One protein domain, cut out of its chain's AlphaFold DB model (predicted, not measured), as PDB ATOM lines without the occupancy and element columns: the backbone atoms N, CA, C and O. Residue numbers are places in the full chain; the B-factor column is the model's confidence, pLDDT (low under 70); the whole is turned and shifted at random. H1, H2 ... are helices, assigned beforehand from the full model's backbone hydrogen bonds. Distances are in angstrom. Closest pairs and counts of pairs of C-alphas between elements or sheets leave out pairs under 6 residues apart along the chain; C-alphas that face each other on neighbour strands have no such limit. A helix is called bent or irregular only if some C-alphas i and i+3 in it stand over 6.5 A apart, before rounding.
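Overview. This is residues 16 to 123 of the 314 residues of an uncharacterized protein of Roseobacter sp (UniProt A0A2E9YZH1). Two helices side by side, H1 and H2, form a helical hairpin, and the longest helix, H5, crosses one side of it and touches both. Two short helices, H3 and H4, are near these three, and before H1 an extended tail leads away from the helical body, with residues 21 to 26 sticking out free. The printed part has 108 residues with five named helices, in the order H1, H2, H3, H4, H5, and no named strand; the class is all helix. The whole is compact, with a radius of gyration of the C-alphas of 14.6 A, and spans 50 by 23 by 21 A, the tail making much of the length.

Along the chain. Residues 16 to 32 hold no named element. H1, residues 33 to 45, begins at C-alpha 33 at (121.736, 190.397, 56.839) and is 18.7 A long from first to last C-alpha. H2, residues 54 to 68, is 20.7 A long. H3, residues 75 to 81, is 9.8 A long and irregular: C-alphas 76 and 79 are 7.2 A apart. H4, residues 91 to 94, is 4.9 A long. H5, residues 101 to 119, is 26.8 A long, from C-alpha 101 at (127.515, 171.129, 60.902) to C-alpha 119 at (118.000, 195.743, 65.711).

Arrangement. H1 and H2 touch as a helical hairpin, opposite ways at a shallow tilt of 9 degrees; their closest C-alphas, of Ala 44 and Trp 54, are 6.4 A apart. H1 touches H5 with residues 36 to 40 alone, the same way at a steep tilt of 69 degrees, only just short of about perpendicular; the closest C-alphas are those of Leu 36 and Ala 115, 6.8 A. H5 touches H2 with residues 108 to 111 alone, opposite ways at a steep tilt of 66 degrees; the C-alphas of His 60 and Leu 108 come closest, at 6.2 A. H3 and H5 are close but not clearly touching, with the C-alphas of Val 75 and Ile 116 closest at 7.7 A. H4 is close to H2 but not clearly touching, the closest C-alphas being those of Ile 67 and Ile 93, 6.1 A. H1 and H4 are apart. In H1 and H5 every O i to N i+4 pair is within hydrogen-bond range, in H2 9 of 11 and in H3 1 of 3, beside 3 of 4 O i to N i+3 pairs in H3; H4 is too short for an O i to N i+4 pair.

Size, cuts and confidence. The two C-alphas farthest apart, those of Gln 16 and Pro 91, are 51.8 A from each other. The printed part has no cut, and the four links between helices are short. The mean pLDDT of the printed part is 78.1; it is under 70 in residues 16 to 28 and 47 to 54, of which 54 belongs to H2.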
ATOM      1  N   GLN A  16     120.958 205.579  90.457       31.52
ATOM      2  CA  GLN A  16     121.390 206.279  89.253       31.52
ATOM      3  C   GLN A  16     120.889 205.475  88.048       31.52
ATOM      4  O   GLN A  16     121.168 204.287  87.894       31.52
ATOM      5  N   ARG A  17     120.037 206.130  87.260       37.81
ATOM      6  CA  ARG A  17     119.476 205.634  86.010       37.81
ATOM      7  C   ARG A  17     120.572 205.662  84.953       37.81
ATOM      8  O   ARG A  17     120.654 206.628  84.201       37.81
ATOM      9  N   ASP A  18     121.345 204.596  84.840       33.44
ATOM     10  CA  ASP A  18     122.006 204.321  83.569       33.44
ATOM     11  C   ASP A  18     120.937 203.793  82.609       33.44
ATOM     12  O   ASP A  18     120.734 202.598  82.406       33.44
ATOM     13  N   THR A  19     120.146 204.728  82.082       37.00
ATOM     14  CA  THR A  19     119.326 204.508  80.898       37.00
ATOM     15  C   THR A  19     120.267 204.115  79.775       37.00
ATOM     16  O   THR A  19     121.008 204.963  79.279       37.00
ATOM     17  N   ILE A  20     120.200 202.860  79.326       40.44
ATOM     18  CA  ILE A  20     120.543 202.549  77.940       40.44
ATOM     19  C   ILE A  20     119.597 203.419  77.110       40.44
ATOM     20  O   ILE A  20     118.414 203.118  76.979       40.44
ATOM     21  N   LYS A  21     120.072 204.575  76.648       32.81
ATOM     22  CA  LYS A  21     119.331 205.394  75.698       32.81
ATOM     23  C   LYS A  21     119.409 204.659  74.368       32.81
ATOM     24  O   LYS A  21     120.451 204.653  73.721       32.81
ATOM     25  N   ILE A  22     118.324 203.986  74.001       40.41
ATOM     26  CA  ILE A  22     118.109 203.605  72.610       40.41
ATOM     27  C   ILE A  22     117.719 204.909  71.916       40.41
ATOM     28  O   ILE A  22     116.607 205.395  72.106       40.41
ATOM     29  N   ASP A  23     118.682 205.536  71.244       34.22
ATOM     30  CA  ASP A  23     118.467 206.761  70.478       34.22
ATOM     31  C   ASP A  23     117.587 206.436  69.253       34.22
ATOM     32  O   ASP A  23     118.003 205.630  68.414       34.22
ATOM     33  N   PRO A  24     116.359 206.977  69.151       39.50
ATOM     34  CA  PRO A  24     115.461 206.641  68.054       39.50
ATOM     35  C   PRO A  24     115.912 207.216  66.703       39.50
ATOM     36  O   PRO A  24     115.495 206.687  65.674       39.50
ATOM     37  N   GLU A  25     116.772 208.244  66.684       34.78
ATOM     38  CA  GLU A  25     117.158 208.973  65.462       34.78
ATOM     39  C   GLU A  25     118.385 208.387  64.732       34.78
ATOM     40  O   GLU A  25     118.721 208.834  63.636       34.78
ATOM     41  N   GLN A  26     119.020 207.338  65.272       42.41
ATOM     42  CA  GLN A  26     120.167 206.644  64.655       42.41
ATOM     43  C   GLN A  26     119.863 205.202  64.213       42.41
ATOM     44  O   GLN A  26     120.763 204.364  64.132       42.41
ATOM     45  N   HIS A  27     118.606 204.863  63.914       50.25
ATOM     46  CA  HIS A  27     118.315 203.546  63.347       50.25
ATOM     47  C   HIS A  27     118.722 203.494  61.872       50.25
ATOM     48  O   HIS A  27     117.983 203.915  60.982       50.25
ATOM     49  N   ARG A  28     119.906 202.926  61.608       58.44
ATOM     50  CA  ARG A  28     120.241 202.342  60.303       58.44
ATOM     51  C   ARG A  28     119.079 201.423  59.913       58.44
ATOM     52  O   ARG A  28     118.642 200.611  60.729       58.44
ATOM     53  N   ILE A  29     118.519 201.590  58.715       73.56
ATOM     54  CA  ILE A  29     117.397 200.753  58.281       73.56
ATOM     55  C   ILE A  29     117.950 199.344  58.058       73.56
ATOM     56  O   ILE A  29     118.653 199.104  57.085       73.56
ATOM     57  N   VAL A  30     117.657 198.422  58.973       82.19
ATOM     58  CA  VAL A  30     118.121 197.035  58.875       82.19
ATOM     59  C   VAL A  30     117.133 196.236  58.036       82.19
ATOM     60  O   VAL A  30     116.078 195.835  58.531       82.19
ATOM     61  N   ILE A  31     117.452 196.017  56.759       86.88
ATOM     62  CA  ILE A  31     116.607 195.267  55.816       86.88
ATOM     63  C   ILE A  31     117.226 193.905  55.511       86.88
ATOM     64  O   ILE A  31     116.506 192.905  55.459       86.88
ATOM     65  N   THR A  32     118.544 193.862  55.343       92.69
ATOM     66  CA  THR A  32     119.325 192.685  54.945       92.69
ATOM     67  C   THR A  32     120.206 192.158  56.077       92.69
ATOM     68  O   THR A  32     120.423 192.827  57.090       92.69
ATOM     69  N   LEU A  33     120.736 190.942  55.915       89.50
ATOM     70  CA  LEU A  33     121.736 190.397  56.839       89.50
ATOM     71  C   LEU A  33     123.042 191.212  56.816       89.50
ATOM     72  O   LEU A  33     123.739 191.237  57.828       89.50
ATOM     73  N   GLN A  34     123.346 191.900  55.708       91.88
ATOM     74  CA  GLN A  34     124.475 192.828  55.625       91.88
ATOM     75  C   GLN A  34     124.239 194.063  56.499       91.88
ATOM     76  O   GLN A  34     125.098 194.409  57.301       91.88
ATOM     77  N   ASP A  35     123.050 194.672  56.430       89.56
ATOM     78  CA  ASP A  35     122.712 195.817  57.292       89.56
ATOM     79  C   ASP A  35     122.792 195.447  58.781       89.56
ATOM     80  O   ASP A  35     123.134 196.272  59.625       89.56
ATOM     81  N   LEU A  36     122.467 194.191  59.105       88.00
ATOM     82  CA  LEU A  36     122.555 193.647  60.455       88.00
ATOM     83  C   LEU A  36     124.014 193.491  60.920       88.00
ATOM     84  O   LEU A  36     124.318 193.816  62.068       88.00
ATOM     85  N   GLU A  37     124.904 193.001  60.048       89.69
ATOM     86  CA  GLU A  37     126.351 192.936  60.309       89.69
ATOM     87  C   GLU A  37     126.917 194.338  60.557       89.69
ATOM     88  O   GLU A  37     127.566 194.582  61.574       89.69
ATOM     89  N   ASP A  38     126.590 195.268  59.666       87.94
ATOM     90  CA  ASP A  38     127.015 196.658  59.717       87.94
ATOM     91  C   ASP A  38     126.539 197.360  61.006       87.94
ATOM     92  O   ASP A  38     127.314 198.040  61.680       87.94
ATOM     93  N   ALA A  39     125.271 197.168  61.390       83.31
ATOM     94  CA  ALA A  39     124.699 197.764  62.596       83.31
ATOM     95  C   ALA A  39     125.344 197.228  63.886       83.31
ATOM     96  O   ALA A  39     125.541 197.975  64.850       83.31
ATOM     97  N   LEU A  40     125.700 195.940  63.917       81.88
ATOM     98  CA  LEU A  40     126.453 195.353  65.027       81.88
ATOM     99  C   LEU A  40     127.872 195.919  65.108       81.88
ATOM    100  O   LEU A  40     128.365 196.157  66.212       81.88
ATOM    101  N   GLU A  41     128.525 196.131  63.965       83.44
ATOM    102  CA  GLU A  41     129.862 196.717  63.918       83.44
ATOM    103  C   GLU A  41     129.870 198.149  64.457       83.44
ATOM    104  O   GLU A  41     130.723 198.484  65.285       83.44
ATOM    105  N   ASP A  42     128.905 198.972  64.050       81.25
ATOM    106  CA  ASP A  42     128.750 200.338  64.557       81.25
ATOM    107  C   ASP A  42     128.492 200.343  66.069       81.25
ATOM    108  O   ASP A  42     129.198 200.997  66.835       81.25
ATOM    109  N   ALA A  43     127.541 199.528  66.533       76.75
ATOM    110  CA  ALA A  43     127.206 199.458  67.951       76.75
ATOM    111  C   ALA A  43     128.367 198.937  68.823       76.75
ATOM    112  O   ALA A  43     128.471 199.315  69.996       76.75
ATOM    113  N   ALA A  44     129.245 198.094  68.270       76.31
ATOM    114  CA  ALA A  44     130.467 197.657  68.937       76.31
ATOM    115  C   ALA A  44     131.508 198.786  69.040       76.31
ATOM    116  O   ALA A  44     132.144 198.926  70.086       76.31
ATOM    117  N   LYS A  45     131.661 199.612  67.994       76.56
ATOM    118  CA  LYS A  45     132.536 200.802  68.012       76.56
ATOM    119  C   LYS A  45     132.079 201.833  69.049       76.56
ATOM    120  O   LYS A  45     132.922 202.456  69.688       76.56
ATOM    121  N   ASP A  46     130.772 201.935  69.276       71.62
ATOM    122  CA  ASP A  46     130.162 202.855  70.246       71.62
ATOM    123  C   ASP A  46     130.226 202.375  71.711       71.62
ATOM    124  O   ASP A  46     129.714 203.041  72.612       71.62
ATOM    125  N   GLY A  47     130.822 201.208  71.985       59.94
ATOM    126  CA  GLY A  47     130.997 200.702  73.351       59.94
ATOM    127  C   GLY A  47     129.698 200.270  74.046       59.94
ATOM    128  O   GLY A  47     129.649 200.218  75.279       59.94
ATOM    129  N   LYS A  48     128.634 199.948  73.293       61.03
ATOM    130  CA  LYS A  48     127.368 199.475  73.876       61.03
ATOM    131  C   LYS A  48     127.560 198.088  74.529       61.03
ATOM    132  O   LYS A  48     128.086 197.169  73.896       61.03
ATOM    133  N   PRO A  49     127.105 197.885  75.782       48.59
ATOM    134  CA  PRO A  49     127.544 196.771  76.635       48.59
ATOM    135  C   PRO A  49     127.084 195.362  76.208       48.59
ATOM    136  O   PRO A  49     127.541 194.379  76.784       48.59
ATOM    137  N   SER A  50     126.224 195.206  75.194       54.69
ATOM    138  CA  SER A  50     125.735 193.889  74.744       54.69
ATOM    139  C   SER A  50     126.606 193.206  73.671       54.69
ATOM    140  O   SER A  50     126.297 192.073  73.282       54.69
ATOM    141  N   LEU A  51     127.688 193.860  73.213       58.00
ATOM    142  CA  LEU A  51     128.494 193.464  72.043       58.00
ATOM    143  C   LEU A  51     129.995 193.275  72.314       58.00
ATOM    144  O   LEU A  51     130.772 193.216  71.364       58.00
ATOM    145  N   ALA A  52     130.410 193.128  73.576       52.50
ATOM    146  CA  ALA A  52     131.822 192.996  73.967       52.50
ATOM    147  C   ALA A  52     132.621 191.924  73.179       52.50
ATOM    148  O   ALA A  52     133.826 192.068  73.009       52.50
ATOM    149  N   ASP A  53     131.945 190.916  72.609       65.25
ATOM    150  CA  ASP A  53     132.551 189.849  71.795       65.25
ATOM    151  C   ASP A  53     132.363 190.015  70.272       65.25
ATOM    152  O   ASP A  53     132.452 189.035  69.523       65.25
ATOM    153  N   TRP A  54     132.072 191.220  69.769       69.94
ATOM    154  CA  TRP A  54     131.865 191.458  68.331       69.94
ATOM    155  C   TRP A  54     132.976 190.893  67.424       69.94
ATOM    156  O   TRP A  54     132.634 190.206  66.455       69.94
ATOM    157  N   PRO A  55     134.282 191.037  67.738       70.25
ATOM    158  CA  PRO A  55     135.347 190.450  66.922       70.25
ATOM    159  C   PRO A  55     135.183 188.940  66.688       70.25
ATOM    160  O   PRO A  55     135.419 188.460  65.579       70.25
ATOM    161  N   HIS A  56     134.692 188.190  67.680       70.19
ATOM    162  CA  HIS A  56     134.409 186.757  67.548       70.19
ATOM    163  C   HIS A  56     133.146 186.473  66.716       70.19
ATOM    164  O   HIS A  56     133.043 185.437  66.053       70.19
ATOM    165  N   ARG A  57     132.181 187.397  66.702       74.06
ATOM    166  CA  ARG A  57     130.927 187.282  65.940       74.06
ATOM    167  C   ARG A  57     131.109 187.571  64.448       74.06
ATOM    168  O   ARG A  57     130.443 186.921  63.648       74.06
ATOM    169  N   THR A  58     132.071 188.412  64.054       79.75
ATOM    170  CA  THR A  58     132.388 188.659  62.625       79.75
ATOM    171  C   THR A  58     132.751 187.378  61.858       79.75
ATOM    172  O   THR A  58     132.414 187.220  60.687       79.75
ATOM    173  N   VAL A  59     133.384 186.403  62.522       84.06
ATOM    174  CA  VAL A  59     133.696 185.090  61.926       84.06
ATOM    175  C   VAL A  59     132.420 184.352  61.507       84.06
ATOM    176  O   VAL A  59     132.397 183.700  60.463       84.06
ATOM    177  N   HIS A  60     131.352 184.489  62.289       86.44
ATOM    178  CA  HIS A  60     130.075 183.835  62.040       86.44
ATOM    179  C   HIS A  60     129.331 184.485  60.869       86.44
ATOM    180  O   HIS A  60     128.806 183.757  60.032       86.44
ATOM    181  N   PHE A  61     129.375 185.813  60.726       87.56
ATOM    182  CA  PHE A  61     128.820 186.505  59.552       87.56
ATOM    183  C   PHE A  61     129.589 186.196  58.262       87.56
ATOM    184  O   PHE A  61     128.983 185.926  57.227       87.56
ATOM    185  N   ARG A  62     130.923 186.081  58.320       89.50
ATOM    186  CA  ARG A  62     131.715 185.597  57.171       89.50
ATOM    187  C   ARG A  62     131.357 184.166  56.779       89.50
ATOM    188  O   ARG A  62     131.323 183.838  55.594       89.50
ATOM    189  N   MET A  63     131.125 183.298  57.762       89.50
ATOM    190  CA  MET A  63     130.699 181.921  57.513       89.50
ATOM    191  C   MET A  63     129.293 181.881  56.911       89.50
ATOM    192  O   MET A  63     129.073 181.181  55.927       89.50
ATOM    193  N   LEU A  64     128.381 182.690  57.447       90.06
ATOM    194  CA  LEU A  64     127.025 182.859  56.947       90.06
ATOM    195  C   LEU A  64     127.009 183.331  55.489       90.06
ATOM    196  O   LEU A  64     126.359 182.707  54.657       90.06
ATOM    197  N   SER A  65     127.799 184.356  55.165       91.38
ATOM    198  CA  SER A  65     127.962 184.877  53.804       91.38
ATOM    199  C   SER A  65     128.396 183.780  52.824       91.38
ATOM    200  O   SER A  65     127.832 183.642  51.744       91.38
ATOM    201  N   ARG A  66     129.338 182.914  53.221       90.50
ATOM    202  CA  ARG A  66     129.779 181.780  52.388       90.50
ATOM    203  C   ARG A  66     128.695 180.722  52.195       90.50
ATOM    204  O   ARG A  66     128.554 180.206  51.091       90.50
ATOM    205  N   ILE A  67     127.954 180.390  53.251       90.44
ATOM    206  CA  ILE A  67     126.883 179.385  53.206       90.44
ATOM    207  C   ILE A  67     125.742 179.867  52.296       90.44
ATOM    208  O   ILE A  67     125.274 179.125  51.429       90.44
ATOM    209  N   LEU A  68     125.339 181.128  52.460       89.56
ATOM    210  CA  LEU A  68     124.195 181.728  51.776       89.56
ATOM    211  C   LEU A  68     124.538 182.348  50.410       89.56
ATOM    212  O   LEU A  68     123.635 182.769  49.690       89.56
ATOM    213  N   GLY A  69     125.819 182.400  50.036       89.19
ATOM    214  CA  GLY A  69     126.274 183.027  48.790       89.19
ATOM    215  C   GLY A  69     126.187 184.559  48.794       89.19
ATOM    216  O   GLY A  69     126.054 185.156  47.732       89.19
ATOM    217  N   GLY A  70     126.241 185.182  49.972       91.12
ATOM    218  CA  GLY A  70     126.091 186.621  50.197       91.12
ATOM    219  C   GLY A  70     125.248 186.925  51.438       91.12
ATOM    220  O   GLY A  70     124.657 186.020  52.029       91.12
ATOM    221  N   LEU A  71     125.197 188.198  51.842       91.06
ATOM    222  CA  LEU A  71     124.378 188.687  52.964       91.06
ATOM    223  C   LEU A  71     123.236 189.621  52.525       91.06
ATOM    224  O   LEU A  71     122.510 190.140  53.369       91.06
ATOM    225  N   ASP A  72     123.007 189.760  51.216       91.94
ATOM    226  CA  ASP A  72     121.931 190.587  50.641       91.94
ATOM    227  C   ASP A  72     120.520 190.013  50.884       91.94
ATOM    228  O   ASP A  72     119.511 190.574  50.454       91.94
ATOM    229  N   HIS A  73     120.429 188.877  51.579       90.38
ATOM    230  CA  HIS A  73     119.167 188.253  51.952       90.38
ATOM    231  C   HIS A  73     118.393 189.142  52.933       90.38
ATOM    232  O   HIS A  73     118.986 189.641  53.896       90.38
ATOM    233  N   PRO A  74     117.068 189.311  52.761       91.44
ATOM    234  CA  PRO A  74     116.244 190.029  53.726       91.44
ATOM    235  C   PRO A  74     116.311 189.378  55.109       91.44
ATOM    236  O   PRO A  74     116.200 188.156  55.218       91.44
ATOM    237  N   VAL A  75     116.387 190.164  56.183       86.69
ATOM    238  CA  VAL A  75     116.394 189.635  57.562       86.69
ATOM    239  C   VAL A  75     115.142 188.801  57.857       86.69
ATOM    240  O   VAL A  75     115.211 187.807  58.573       86.69
ATOM    241  N   THR A  76     114.004 189.135  57.243       87.25
ATOM    242  CA  THR A  76     112.745 188.381  57.370       87.25
ATOM    243  C   THR A  76     112.824 186.951  56.828       87.25
ATOM    244  O   THR A  76     112.041 186.102  57.241       87.25
ATOM    245  N   SER A  77     113.778 186.654  55.941       86.38
ATOM    246  CA  SER A  77     113.990 185.306  55.393       86.38
ATOM    247  C   SER A  77     114.794 184.387  56.320       86.38
ATOM    248  O   SER A  77     114.904 183.189  56.054       86.38
ATOM    249  N   PHE A  78     115.320 184.911  57.435       83.25
ATOM    250  CA  PHE A  78     116.158 184.168  58.375       83.25
ATOM    251  C   PHE A  78     115.547 182.821  58.789       83.25
ATOM    252  O   PHE A  78     116.215 181.801  58.661       83.25
ATOM    253  N   GLY A  79     114.273 182.795  59.198       81.69
ATOM    254  CA  GLY A  79     113.620 181.569  59.677       81.69
ATOM    255  C   GLY A  79     113.508 180.460  58.622       81.69
ATOM    256  O   GLY A  79     113.465 179.289  58.976       81.69
ATOM    257  N   SER A  80     113.506 180.816  57.333       85.19
ATOM    258  CA  SER A  80     113.546 179.850  56.225       85.19
ATOM    259  C   SER A  80     114.961 179.430  55.820       85.19
ATOM    260  O   SER A  80     115.156 178.311  55.358       85.19
ATOM    261  N   LEU A  81     115.948 180.318  55.975       84.81
ATOM    262  CA  LEU A  81     117.339 180.052  55.591       84.81
ATOM    263  C   LEU A  81     118.093 179.273  56.677       84.81
ATOM    264  O   LEU A  81     118.926 178.421  56.374       84.81
ATOM    265  N   LEU A  82     117.809 179.578  57.941       85.62
ATOM    266  CA  LEU A  82     118.401 178.973  59.130       85.62
ATOM    267  C   LEU A  82     117.308 178.746  60.188       85.62
ATOM    268  O   LEU A  82     117.218 179.508  61.155       85.62
ATOM    269  N   PRO A  83     116.446 177.731  59.989       87.62
ATOM    270  CA  PRO A  83     115.427 177.359  60.967       87.62
ATOM    271  C   PRO A  83     116.056 176.885  62.282       87.62
ATOM    272  O   PRO A  83     117.204 176.459  62.322       87.62
ATOM    273  N   ASP A  84     115.298 176.918  63.378       85.94
ATOM    274  CA  ASP A  84     115.809 176.494  64.690       85.94
ATOM    275  C   ASP A  84     116.213 175.016  64.728       85.94
ATOM    276  O   ASP A  84     117.213 174.639  65.351       85.94
ATOM    277  N   GLU A  85     115.442 174.178  64.041       86.81
ATOM    278  CA  GLU A  85     115.644 172.742  64.011       86.81
ATOM    279  C   GLU A  85     116.579 172.346  62.870       86.81
ATOM    280  O   GLU A  85     116.335 172.606  61.693       86.81
ATOM    281  N   TRP A  86     117.648 171.626  63.218       85.88
ATOM    282  CA  TRP A  86     118.642 171.150  62.249       85.88
ATOM    283  C   TRP A  86     118.030 170.302  61.121       85.88
ATOM    284  O   TRP A  86     118.541 170.291  60.002       85.88
ATOM    285  N   GLY A  87     116.958 169.563  61.424       86.50
ATOM    286  CA  GLY A  87     116.267 168.707  60.458       86.50
ATOM    287  C   GLY A  87     115.557 169.478  59.345       86.50
ATOM    288  O   GLY A  87     115.374 168.917  58.266       86.50
ATOM    289  N   ASP A  88     115.233 170.748  59.587       89.69
ATOM    290  CA  ASP A  88     114.407 171.568  58.698       89.69
ATOM    291  C   ASP A  88     115.245 172.439  57.751       89.69
ATOM    292  O   ASP A  88     114.708 173.125  56.882       89.69
ATOM    293  N   ILE A  89     116.573 172.409  57.895       88.50
ATOM    294  CA  ILE A  89     117.482 173.190  57.057       88.50
ATOM    295  C   ILE A  89     117.438 172.663  55.614       88.50
ATOM    296  O   ILE A  89     117.614 171.455  55.399       88.50
ATOM    297  N   PRO A  90     117.315 173.556  54.614       87.69
ATOM    298  CA  PRO A  90     117.438 173.192  53.208       87.69
ATOM    299  C   PRO A  90     118.730 172.393  52.922       87.69
ATOM    300  O   PRO A  90     119.807 172.787  53.383       87.69
ATOM    301  N   PRO A  91     118.670 171.264  52.182       87.56
ATOM    302  CA  PRO A  91     119.834 170.399  51.957       87.56
ATOM    303  C   PRO A  91     121.044 171.124  51.357       87.56
ATOM    304  O   PRO A  91     122.178 170.866  51.746       87.56
ATOM    305  N   ASP A  92     120.801 172.070  50.455       87.44
ATOM    306  CA  ASP A  92     121.817 172.885  49.792       87.44
ATOM    307  C   ASP A  92     122.557 173.828  50.750       87.44
ATOM    308  O   ASP A  92     123.759 174.044  50.594       87.44
ATOM    309  N   ILE A  93     121.861 174.358  51.758       86.19
ATOM    310  CA  ILE A  93     122.459 175.142  52.842       86.19
ATOM    311  C   ILE A  93     123.221 174.205  53.775       86.19
ATOM    312  O   ILE A  93     124.383 174.459  54.096       86.19
ATOM    313  N   ARG A  94     122.592 173.094  54.168       87.12
ATOM    314  CA  ARG A  94     123.143 172.104  55.096       87.12
ATOM    315  C   ARG A  94     124.501 171.568  54.641       87.12
ATOM    316  O   ARG A  94     125.418 171.478  55.454       87.12
ATOM    317  N   ASP A  95     124.639 171.268  53.352       88.38
ATOM    318  CA  ASP A  95     125.856 170.696  52.764       88.38
ATOM    319  C   ASP A  95     127.022 171.703  52.689       88.38
ATOM    320  O   ASP A  95     128.183 171.311  52.558       88.38
ATOM    321  N   ARG A  96     126.741 173.008  52.810       90.38
ATOM    322  CA  ARG A  96     127.755 174.080  52.825       90.38
ATOM    323  C   ARG A  96     128.266 174.408  54.228       90.38
ATOM    324  O   ARG A  96     129.236 175.159  54.354       90.38
ATOM    325  N   ILE A  97     127.636 173.882  55.281       87.94
ATOM    326  CA  ILE A  97     128.038 174.152  56.666       87.94
ATOM    327  C   ILE A  97     129.287 173.315  57.002       87.94
ATOM    328  O   ILE A  97     129.240 172.086  56.953       87.94
ATOM    329  N   PRO A  98     130.419 173.946  57.367       84.56
ATOM    330  CA  PRO A  98     131.683 173.239  57.538       84.56
ATOM    331  C   PRO A  98     131.783 172.481  58.872       84.56
ATOM    332  O   PRO A  98     131.167 172.839  59.876       84.56
ATOM    333  N   GLY A  99     132.679 171.490  58.917       87.56
ATOM    334  CA  GLY A  99     133.148 170.880  60.164       87.56
ATOM    335  C   GLY A  99     132.076 170.057  60.875       87.56
ATOM    336  O   GLY A  99     131.665 169.028  60.354       87.56
ATOM    337  N   ASN A 100     131.680 170.479  62.083       89.06
ATOM    338  CA  ASN A 100     130.573 169.890  62.845       89.06
ATOM    339  C   ASN A 100     129.282 170.671  62.532       89.06
ATOM    340  O   ASN A 100     129.006 171.668  63.210       89.06
ATOM    341  N   PRO A 101     128.487 170.245  61.533       86.69
ATOM    342  CA  PRO A 101     127.515 171.129  60.902       86.69
ATOM    343  C   PRO A 101     126.375 171.502  61.848       86.69
ATOM    344  O   PRO A 101     125.956 172.655  61.910       86.69
ATOM    345  N   ARG A 102     125.950 170.552  62.690       87.44
ATOM    346  CA  ARG A 102     124.906 170.770  63.694       87.44
ATOM    347  C   ARG A 102     125.322 171.788  64.753       87.44
ATOM    348  O   ARG A 102     124.516 172.629  65.136       87.44
ATOM    349  N   ASN A 103     126.563 171.720  65.237       89.12
ATOM    350  CA  ASN A 103     127.046 172.673  66.237       89.12
ATOM    351  C   ASN A 103     127.215 174.074  65.641       89.12
ATOM    352  O   ASN A 103     126.761 175.055  66.224       89.12
ATOM    353  N   VAL A 104     127.809 174.153  64.448       88.56
ATOM    354  CA  VAL A 104     127.980 175.417  63.723       88.56
ATOM    355  C   VAL A 104     126.626 176.067  63.448       88.56
ATOM    356  O   VAL A 104     126.456 177.253  63.705       88.56
ATOM    357  N   HIS A 105     125.632 175.292  63.019       89.44
ATOM    358  CA  HIS A 105     124.270 175.778  62.835       89.44
ATOM    359  C   HIS A 105     123.681 176.407  64.098       89.44
ATOM    360  O   HIS A 105     123.222 177.546  64.052       89.44
ATOM    361  N   MET A 106     123.747 175.709  65.238       88.50
ATOM    362  CA  MET A 106     123.237 176.248  66.504       88.50
ATOM    363  C   MET A 106     123.922 177.569  66.881       88.50
ATOM    364  O   MET A 106     123.266 178.486  67.376       88.50
ATOM    365  N   GLN A 107     125.228 177.691  66.623       87.38
ATOM    366  CA  GLN A 107     125.976 178.929  66.858       87.38
ATOM    367  C   GLN A 107     125.529 180.058  65.920       87.38
ATOM    368  O   GLN A 107     125.291 181.173  66.385       87.38
ATOM    369  N   LEU A 108     125.368 179.774  64.622       88.69
ATOM    370  CA  LEU A 108     124.899 180.743  63.628       88.69
ATOM    371  C   LEU A 108     123.486 181.245  63.957       88.69
ATOM    372  O   LEU A 108     123.280 182.456  64.023       88.69
ATOM    373  N   VAL A 109     122.550 180.335  64.246       89.44
ATOM    374  CA  VAL A 109     121.178 180.664  64.670       89.44
ATOM    375  C   VAL A 109     121.193 181.528  65.928       89.44
ATOM    376  O   VAL A 109     120.545 182.570  65.967       89.44
ATOM    377  N   SER A 110     121.969 181.145  66.948       85.69
ATOM    378  CA  SER A 110     122.049 181.895  68.206       85.69
ATOM    379  C   SER A 110     122.559 183.326  68.005       85.69
ATOM    380  O   SER A 110     122.009 184.267  68.584       85.69
ATOM    381  N   ILE A 111     123.585 183.509  67.172       85.50
ATOM    382  CA  ILE A 111     124.161 184.828  66.888       85.50
ATOM    383  C   ILE A 111     123.194 185.687  66.082       85.50
ATOM    384  O   ILE A 111     123.002 186.853  66.432       85.50
ATOM    385  N   LEU A 112     122.565 185.117  65.053       87.50
ATOM    386  CA  LEU A 112     121.596 185.825  64.223       87.50
ATOM    387  C   LEU A 112     120.369 186.241  65.018       87.50
ATOM    388  O   LEU A 112     120.021 187.414  65.002       87.50
ATOM    389  N   LYS A 113     119.777 185.337  65.798       87.44
ATOM    390  CA  LYS A 113     118.655 185.664  66.686       87.44
ATOM    391  C   LYS A 113     118.995 186.788  67.653       87.44
ATOM    392  O   LYS A 113     118.222 187.724  67.818       87.44
ATOM    393  N   ARG A 114     120.190 186.754  68.246       82.81
ATOM    394  CA  ARG A 114     120.671 187.827  69.126       82.81
ATOM    395  C   ARG A 114     120.830 189.161  68.391       82.81
ATOM    396  O   ARG A 114     120.495 190.197  68.950       82.81
ATOM    397  N   ALA A 115     121.324 189.145  67.160       83.88
ATOM    398  CA  ALA A 115     121.442 190.345  66.341       83.88
ATOM    399  C   ALA A 115     120.072 190.899  65.914       83.88
ATOM    400  O   ALA A 115     119.813 192.089  66.082       83.88
ATOM    401  N   ILE A 116     119.169 190.039  65.441       85.56
ATOM    402  CA  ILE A 116     117.783 190.391  65.105       85.56
ATOM    403  C   ILE A 116     117.086 190.967  66.338       85.56
ATOM    404  O   ILE A 116     116.479 192.026  66.255       85.56
ATOM    405  N   GLY A 117     117.257 190.355  67.509       82.12
ATOM    406  CA  GLY A 117     116.699 190.869  68.756       82.12
ATOM    407  C   GLY A 117     117.194 192.271  69.142       82.12
ATOM    408  O   GLY A 117     116.463 193.008  69.796       82.12
ATOM    409  N   LEU A 118     118.410 192.660  68.740       80.69
ATOM    410  CA  LEU A 118     118.951 194.001  68.995       80.69
ATOM    411  C   LEU A 118     118.383 195.062  68.046       80.69
ATOM    412  O   LEU A 118     118.112 196.174  68.490       80.69
ATOM    413  N   PHE A 119     118.244 194.739  66.758       82.88
ATOM    414  CA  PHE A 119     118.000 195.743  65.711       82.88
ATOM    415  C   PHE A 119     116.666 195.602  64.973       82.88
ATOM    416  O   PHE A 119     116.223 196.546  64.326       82.88
ATOM    417  N   ARG A 120     116.023 194.437  65.057       81.94
ATOM    418  CA  ARG A 120     114.725 194.110  64.450       81.94
ATOM    419  C   ARG A 120     113.837 193.349  65.446       81.94
ATOM    420  O   ARG A 120     113.457 192.201  65.192       81.94
ATOM    421  N   PRO A 121     113.497 193.974  66.593       80.38
ATOM    422  CA  PRO A 121     112.645 193.352  67.606       80.38
ATOM    423  C   PRO A 121     111.236 193.029  67.092       80.38
ATOM    424  O   PRO A 121     110.544 192.222  67.695       80.38
ATOM    425  N   ASP A 122     110.821 193.630  65.976       81.94
ATOM    426  CA  ASP A 122     109.578 193.338  65.266       81.94
ATOM    427  C   ASP A 122     109.588 191.979  64.542       81.94
ATOM    428  O   ASP A 122     108.528 191.385  64.365       81.94
ATOM    429  N   ILE A 123     110.763 191.478  64.134       84.25
ATOM    430  CA  ILE A 123     110.905 190.184  63.442       84.25
ATOM    431  C   ILE A 123     110.961 189.028  64.441       84.25
ATOM    432  O   ILE A 123     110.321 188.000  64.227       84.25
TER     433      ILE A 123